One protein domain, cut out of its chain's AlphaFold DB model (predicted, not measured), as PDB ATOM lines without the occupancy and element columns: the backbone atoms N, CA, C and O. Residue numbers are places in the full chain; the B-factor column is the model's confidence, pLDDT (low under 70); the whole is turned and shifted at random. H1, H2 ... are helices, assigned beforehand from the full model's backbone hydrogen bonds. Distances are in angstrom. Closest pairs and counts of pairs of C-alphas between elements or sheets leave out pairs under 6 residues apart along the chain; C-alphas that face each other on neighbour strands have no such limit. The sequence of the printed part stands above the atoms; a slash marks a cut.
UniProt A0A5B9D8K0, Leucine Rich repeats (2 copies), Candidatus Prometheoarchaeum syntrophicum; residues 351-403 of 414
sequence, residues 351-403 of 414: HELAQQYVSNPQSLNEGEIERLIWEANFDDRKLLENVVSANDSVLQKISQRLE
ATOM      1  N   HIS A 351     -39.903 -23.274  84.051       97.25
ATOM      2  CA  HIS A 351     -39.558 -22.814  82.709       97.25
ATOM      3  C   HIS A 351     -38.201 -22.105  82.648       97.25
ATOM      4  O   HIS A 351     -37.383 -22.406  81.786       97.25
ATOM      5  N   GLU A 352     -37.906 -21.212  83.598       97.94
ATOM      6  CA  GLU A 352     -36.588 -20.564  83.689       97.94
ATOM      7  C   GLU A 352     -35.474 -21.576  83.998       97.94
ATOM      8  O   GLU A 352     -34.366 -21.453  83.478       97.94
ATOM      9  N   LEU A 353     -35.758 -22.588  84.827       98.19
ATOM     10  CA  LEU A 353     -34.825 -23.691  85.073       98.19
ATOM     11  C   LEU A 353     -34.590 -24.506  83.796       98.19
ATOM     12  O   LEU A 353     -33.444 -24.796  83.466       98.19
ATOM     13  N   ALA A 354     -35.650 -24.817  83.050       98.00
ATOM     14  CA  ALA A 354     -35.564 -25.537  81.787       98.00
ATOM     15  C   ALA A 354     -34.700 -24.777  80.769       98.00
ATOM     16  O   ALA A 354     -33.779 -25.358  80.204       98.00
ATOM     17  N   GLN A 355     -34.930 -23.468  80.606       97.94
ATOM     18  CA  GLN A 355     -34.140 -22.589  79.733       97.94
ATOM     19  C   GLN A 355     -32.651 -22.545  80.115       97.94
ATOM     20  O   GLN A 355     -31.779 -22.586  79.244       97.94
ATOM     21  N   GLN A 356     -32.339 -22.487  81.412       97.69
ATOM     22  CA  GLN A 356     -30.951 -22.515  81.887       97.69
ATOM     23  C   GLN A 356     -30.294 -23.873  81.646       97.69
ATOM     24  O   GLN A 356     -29.159 -23.921  81.175       97.69
ATOM     25  N   TYR A 357     -31.024 -24.963  81.893       97.38
ATOM     26  CA  TYR A 357     -30.525 -26.318  81.688       97.38
ATOM     27  C   TYR A 357     -30.174 -26.586  80.223       97.38
ATOM     28  O   TYR A 357     -29.083 -27.073  79.942       97.38
ATOM     29  N   VAL A 358     -31.044 -26.207  79.277       96.12
ATOM     30  CA  VAL A 358     -30.761 -26.393  77.841       96.12
ATOM     31  C   VAL A 358     -29.614 -25.511  77.340       96.12
ATOM     32  O   VAL A 358     -28.930 -25.888  76.396       96.12
ATOM     33  N   SER A 359     -29.376 -24.360  77.977       95.25
ATOM     34  CA  SER A 359     -28.261 -23.471  77.624       95.25
ATOM     35  C   SER A 359     -26.922 -23.999  78.146       95.25
ATOM     36  O   SER A 359     -25.905 -23.921  77.462       95.25
ATOM     37  N   ASN A 360     -26.910 -24.516  79.376       94.75
ATOM     38  CA  ASN A 360     -25.754 -25.155  79.994       94.75
ATOM     39  C   ASN A 360     -26.227 -26.107  81.113       94.75
ATOM     40  O   ASN A 360     -26.567 -25.626  82.200       94.75
ATOM     41  N   PRO A 361     -26.184 -27.437  80.914       89.31
ATOM     42  CA  PRO A 361     -26.643 -28.406  81.915       89.31
ATOM     43  C   PRO A 361     -25.918 -28.327  83.268       89.31
ATOM     44  O   PRO A 361     -26.496 -28.673  84.293       89.31
ATOM     45  N   GLN A 362     -24.675 -27.828  83.295       91.75
ATOM     46  CA  GLN A 362     -23.874 -27.667  84.519       91.75
ATOM     47  C   GLN A 362     -24.190 -26.369  85.286       91.75
ATOM     48  O   GLN A 362     -23.602 -26.107  86.333       91.75
ATOM     49  N   SER A 363     -25.089 -25.524  84.767       94.19
ATOM     50  CA  SER A 363     -25.431 -24.236  85.385       94.19
ATOM     51  C   SER A 363     -26.374 -24.348  86.584       94.19
ATOM     52  O   SER A 363     -26.431 -23.427  87.400       94.19
ATOM     53  N   LEU A 364     -27.116 -25.453  86.692       96.12
ATOM     54  CA  LEU A 364     -28.073 -25.682  87.770       96.12
ATOM     55  C   LEU A 364     -27.428 -26.464  88.912       96.12
ATOM     56  O   LEU A 364     -26.742 -27.460  88.695       96.12
ATOM     57  N   ASN A 365     -27.703 -26.050  90.149       95.38
ATOM     58  CA  ASN A 365     -27.321 -26.850  91.313       95.38
ATOM     59  C   ASN A 365     -28.260 -28.060  91.500       95.38
ATOM     60  O   ASN A 365     -29.353 -28.108  90.941       95.38
ATOM     61  N   GLU A 366     -27.873 -29.013  92.350       94.88
ATOM     62  CA  GLU A 366     -28.642 -30.244  92.602       94.88
ATOM     63  C   GLU A 366     -30.116 -29.989  92.972       94.88
ATOM     64  O   GLU A 366     -31.012 -30.657  92.461       94.88
ATOM     65  N   GLY A 367     -30.391 -28.978  93.803       95.31
ATOM     66  CA  GLY A 367     -31.760 -28.633  94.186       95.31
ATOM     67  C   GLY A 367     -32.570 -28.033  93.036       95.31
ATOM     68  O   GLY A 367     -33.772 -28.255  92.941       95.31
ATOM     69  N   GLU A 368     -31.923 -27.293  92.139       97.31
ATOM     70  CA  GLU A 368     -32.550 -26.766  90.925       97.31
ATOM     71  C   GLU A 368     -32.840 -27.874  89.905       97.31
ATOM     72  O   GLU A 368     -33.917 -27.870  89.313       97.31
ATOM     73  N   ILE A 369     -31.940 -28.851  89.754       97.56
ATOM     74  CA  ILE A 369     -32.171 -30.057  88.945       97.56
ATOM     75  C   ILE A 369     -33.372 -30.842  89.475       97.56
ATOM     76  O   ILE A 369     -34.267 -31.213  88.717       97.56
ATOM     77  N   GLU A 370     -33.431 -31.060  90.787       96.94
ATOM     78  CA  GLU A 370     -34.539 -31.760  91.430       96.94
ATOM     79  C   GLU A 370     -35.872 -31.024  91.227       96.94
ATOM     80  O   GLU A 370     -36.878 -31.642  90.866       96.94
ATOM     81  N   ARG A 371     -35.879 -29.693  91.386       97.56
ATOM     82  CA  ARG A 371     -37.046 -28.853  91.083       97.56
ATOM     83  C   ARG A 371     -37.453 -28.950  89.619       97.56
ATOM     84  O   ARG A 371     -38.635 -29.128  89.351       97.56
ATOM     85  N   LEU A 372     -36.513 -28.862  88.680       98.06
ATOM     86  CA  LEU A 372     -36.803 -28.985  87.251       98.06
ATOM     87  C   LEU A 372     -37.470 -30.333  86.947       98.06
ATOM     88  O   LEU A 372     -38.545 -30.365  86.349       98.06
ATOM     89  N   ILE A 373     -36.901 -31.434  87.448       97.12
ATOM     90  CA  ILE A 373     -37.470 -32.775  87.280       97.12
ATOM     91  C   ILE A 373     -38.896 -32.839  87.832       97.12
ATOM     92  O   ILE A 373     -39.784 -33.396  87.184       97.12
ATOM     93  N   TRP A 374     -39.129 -32.274  89.019       96.56
ATOM     94  CA  TRP A 374     -40.388 -32.414  89.749       96.56
ATOM     95  C   TRP A 374     -41.501 -31.472  89.278       96.56
ATOM     96  O   TRP A 374     -42.676 -31.845  89.315       96.56
ATOM     97  N   GLU A 375     -41.144 -30.257  88.862       96.44
ATOM     98  CA  GLU A 375     -42.068 -29.157  88.564       96.44
ATOM     99  C   GLU A 375     -42.359 -28.990  87.068       96.44
ATOM    100  O   GLU A 375     -43.408 -28.437  86.743       96.44
ATOM    101  N   ALA A 376     -41.482 -29.469  86.173       96.38
ATOM    102  CA  ALA A 376     -41.627 -29.281  84.727       96.38
ATOM    103  C   ALA A 376     -43.012 -29.698  84.209       96.38
ATOM    104  O   ALA A 376     -43.528 -30.781  84.519       96.38
ATOM    105  N   ASN A 377     -43.614 -28.841  83.396       93.31
ATOM    106  CA  ASN A 377     -44.829 -29.177  82.666       93.31
ATOM    107  C   ASN A 377     -44.487 -29.762  81.280       93.31
ATOM    108  O   ASN A 377     -43.333 -30.073  80.978       93.31
ATOM    109  N   PHE A 378     -45.511 -29.934  80.444       92.44
ATOM    110  CA  PHE A 378     -45.348 -30.419  79.076       92.44
ATOM    111  C   PHE A 378     -44.441 -29.513  78.224       92.44
ATOM    112  O   PHE A 378     -43.566 -30.016  77.522       92.44
ATOM    113  N   ASP A 379     -44.610 -28.194  78.320       93.75
ATOM    114  CA  ASP A 379     -43.847 -27.222  77.531       93.75
ATOM    115  C   ASP A 379     -42.364 -27.214  77.924       93.75
ATOM    116  O   ASP A 379     -41.491 -27.223  77.057       93.75
ATOM    117  N   ASP A 380     -42.074 -27.277  79.226       96.19
ATOM    118  CA  ASP A 380     -40.711 -27.378  79.754       96.19
ATOM    119  C   ASP A 380     -40.027 -28.659  79.251       96.19
ATOM    120  O   ASP A 380     -38.886 -28.634  78.796       96.19
ATOM    121  N   ARG A 381     -40.746 -29.789  79.270       95.31
ATOM    122  CA  ARG A 381     -40.243 -31.069  78.758       95.31
ATOM    123  C   ARG A 381     -39.967 -31.015  77.252       95.31
ATOM    124  O   ARG A 381     -38.928 -31.501  76.813       95.31
ATOM    125  N   LYS A 382     -40.870 -30.410  76.470       93.56
ATOM    126  CA  LYS A 382     -40.706 -30.214  75.019       93.56
ATOM    127  C   LYS A 382     -39.497 -29.329  74.701       93.56
ATOM    128  O   LYS A 382     -38.774 -29.608  73.752       93.56
ATOM    129  N   LEU A 383     -39.257 -28.287  75.499       94.69
ATOM    130  CA  LEU A 383     -38.071 -27.440  75.367       94.69
ATOM    131  C   LEU A 383     -36.779 -28.254  75.534       94.69
ATOM    132  O   LEU A 383     -35.866 -28.096  74.729       94.69
ATOM    133  N   LEU A 384     -36.718 -29.131  76.541       94.44
ATOM    134  CA  LEU A 384     -35.553 -29.988  76.777       94.44
ATOM    135  C   LEU A 384     -35.321 -30.971  75.625       94.44
ATOM    136  O   LEU A 384     -34.206 -31.040  75.116       94.44
ATOM    137  N   GLU A 385     -36.355 -31.695  75.188       92.12
ATOM    138  CA  GLU A 385     -36.228 -32.717  74.131       92.12
ATOM    139  C   GLU A 385     -35.687 -32.158  72.805       92.12
ATOM    140  O   GLU A 385     -34.987 -32.860  72.084       92.12
ATOM    141  N   ASN A 386     -35.946 -30.883  72.502       89.69
ATOM    142  CA  ASN A 386     -35.436 -30.242  71.288       89.69
ATOM    143  C   ASN A 386     -33.927 -29.940  71.318       89.69
ATOM    144  O   ASN A 386     -33.368 -29.594  70.278       89.69
ATOM    145  N   VAL A 387     -33.281 -29.990  72.487       90.94
ATOM    146  CA  VAL A 387     -31.893 -29.530  72.665       90.94
ATOM    147  C   VAL A 387     -30.984 -30.622  73.217       90.94
ATOM    148  O   VAL A 387     -29.854 -30.764  72.753       90.94
ATOM    149  N   VAL A 388     -31.444 -31.387  74.211       88.81
ATOM    150  CA  VAL A 388     -30.627 -32.424  74.857       88.81
ATOM    151  C   VAL A 388     -30.881 -33.804  74.248       88.81
ATOM    152  O   VAL A 388     -31.931 -34.070  73.671       88.81
ATOM    153  N   SER A 389     -29.909 -34.712  74.380       88.94
ATOM    154  CA  SER A 389     -30.030 -36.098  73.907       88.94
ATOM    155  C   SER A 389     -31.171 -36.849  74.608       88.94
ATOM    156  O   SER A 389     -31.403 -36.654  75.798       88.94
ATOM    157  N   ALA A 390     -31.802 -37.811  73.924       88.00
ATOM    158  CA  ALA A 390     -32.776 -38.733  74.525       88.00
ATOM    159  C   ALA A 390     -32.210 -39.570  75.699       88.00
ATOM    160  O   ALA A 390     -32.967 -40.106  76.509       88.00
ATOM    161  N   ASN A 391     -30.880 -39.669  75.815       90.38
ATOM    162  CA  ASN A 391     -30.202 -40.320  76.940       90.38
ATOM    163  C   ASN A 391     -29.991 -39.395  78.154       90.38
ATOM    164  O   ASN A 391     -29.444 -39.834  79.165       90.38
ATOM    165  N   ASP A 392     -30.393 -38.122  78.074       94.81
ATOM    166  CA  ASP A 392     -30.281 -37.178  79.183       94.81
ATOM    167  C   ASP A 392     -31.148 -37.620  80.376       94.81
ATOM    168  O   ASP A 392     -32.359 -37.834  80.266       94.81
ATOM    169  N   SER A 393     -30.517 -37.751  81.547       95.19
ATOM    170  CA  SER A 393     -31.174 -38.281  82.749       95.19
ATOM    171  C   SER A 393     -32.308 -37.381  83.254       95.19
ATOM    172  O   SER A 393     -33.304 -37.885  83.778       95.19
ATOM    173  N   VAL A 394     -32.185 -36.056  83.105       96.69
ATOM    174  CA  VAL A 394     -33.217 -35.100  83.534       96.69
ATOM    175  C   VAL A 394     -34.440 -35.233  82.633       96.69
ATOM    176  O   VAL A 394     -35.552 -35.410  83.137       96.69
ATOM    177  N   LEU A 395     -34.240 -35.247  81.312       96.00
ATOM    178  CA  LEU A 395     -35.307 -35.443  80.334       96.00
ATOM    179  C   LEU A 395     -36.026 -36.790  80.519       96.00
ATOM    180  O   LEU A 395     -37.260 -36.832  80.485       96.00
ATOM    181  N   GLN A 396     -35.284 -37.875  80.761       95.31
ATOM    182  CA  GLN A 396     -35.853 -39.201  81.031       95.31
ATOM    183  C   GLN A 396     -36.753 -39.194  82.270       95.31
ATOM    184  O   GLN A 396     -37.894 -39.652  82.207       95.31
ATOM    185  N   LYS A 397     -36.286 -38.613  83.383       96.69
ATOM    186  CA  LYS A 397     -37.064 -38.527  84.629       96.69
ATOM    187  C   LYS A 397     -38.313 -37.656  84.480       96.69
ATOM    188  O   LYS A 397     -39.368 -38.009  85.007       96.69
ATOM    189  N   ILE A 398     -38.224 -36.538  83.754       96.25
ATOM    190  CA  ILE A 398     -39.392 -35.688  83.467       96.25
ATOM    191  C   ILE A 398     -40.406 -36.454  82.611       96.25
ATOM    192  O   ILE A 398     -41.594 -36.457  82.930       96.25
ATOM    193  N   SER A 399     -39.944 -37.127  81.556       94.62
ATOM    194  CA  SER A 399     -40.790 -37.899  80.638       94.62
ATOM    195  C   SER A 399     -41.490 -39.057  81.352       94.62
ATOM    196  O   SER A 399     -42.698 -39.222  81.208       94.62
ATOM    197  N   GLN A 400     -40.770 -39.778  82.217       95.12
ATOM    198  CA  GLN A 400     -41.342 -40.820  83.068       95.12
ATOM    199  C   GLN A 400     -42.440 -40.266  83.987       95.12
ATOM    200  O   GLN A 400     -43.512 -40.854  84.077       95.12
ATOM    201  N   ARG A 401     -42.207 -39.123  84.648       93.94
ATOM    202  CA  ARG A 401     -43.201 -38.506  85.545       93.94
ATOM    203  C   ARG A 401     -44.447 -38.018  84.808       93.94
ATOM    204  O   ARG A 401     -45.530 -38.029  85.385       93.94
ATOM    205  N   LEU A 402     -44.277 -37.490  83.599       92.19
ATOM    206  CA  LEU A 402     -45.387 -37.019  82.774       92.19
ATOM    207  C   LEU A 402     -46.087 -38.160  82.023       92.19
ATOM    208  O   LEU A 402     -47.116 -37.900  81.410       92.19
ATOM    209  N   GLU A 403     -45.544 -39.381  82.079       93.56
ATOM    210  CA  GLU A 403     -46.019 -40.551  81.330       93.56
ATOM    211  C   GLU A 403     -46.018 -40.310  79.806       93.56
ATOM    212  O   GLU A 403     -46.924 -40.720  79.084       93.56
TER     213      GLU A 403
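This is residues 351 to 403 of the 414 residues of the protein "Leucine Rich repeats (2 copies)" of Candidatus Prometheoarchaeum syntrophicum (UniProt A0A5B9D8K0). Four short helices make a compact ring of four, in which each helix touches two others and the diagonal pairs, H1 with H4 and H2 with H3, are apart. H2 and H4, the longest at 10 residues each, lie side by side, H3 lies beside H4 and H1 beside H3, while H1 and H2 close the ring at a steep angle. The printed part has 53 residues, with four named helices in the order H1, H2, H3, H4 along the chain and no named strand; the class is all helix. It is compact, with a radius of gyration of the C-alphas of 9.5 A, and its C-alphas span 26 by 19 by 18 A, a rounded outline.

H2 covers residues 366 to 375 and measures 14.1 A from first to last C-alpha. H4 covers residues 393 to 402 and measures 14.3 A; C-alpha 402, where it ends, is at (-45.387, -37.019, 82.774). H1 covers residues 351 to 359 and measures 12.4 A, beginning with C-alpha 351 at (-39.558, -22.814, 82.709). H3 covers residues 378 to 385, 10.6 A long, and begins with C-alpha 378 at (-45.348, -30.419, 79.076).

H2 and H4 touch at a shallow tilt of 27 degrees and run the same way. Their closest C-alphas, those of Ile 373 and Ile 398, are 5.2 A apart. H4 touches H3 at a shallow tilt of 28 degrees, opposite ways, and the two form a helical hairpin. The closest C-alphas of this hairpin are those of Leu 384 and Leu 395, at 6.5 A. H3 touches H1 at a shallow tilt of 6 degrees, the same way, with the C-alphas of His 351 and Asp 380 the closest at 5.6 A. H1 touches H2 at a steep tilt of 57 degrees, opposite ways; the closest C-alphas are those of Leu 353 and Leu 372, 6.1 A apart. H1 and H4 are apart, and so are H2 and H3, though these two follow each other in the chain. In H1, H2, H3 and H4 every backbone O i to N i+4 pair is within hydrogen-bond range.

The two C-alphas farthest apart, those of Ser 363 and Glu 403, are 26.6 A from each other. The C-alphas of the first and last printed residues, His 351 and Glu 403, are 18.9 A apart. The printed part has no cut. The link from H2 to H3 is tight, with 2 residues, and the links from H1 to H2, with 6, and from H3 to H4, with 7, are short; no link is long. The mean pLDDT of the printed part is 94.8, and no printed residue is under 70.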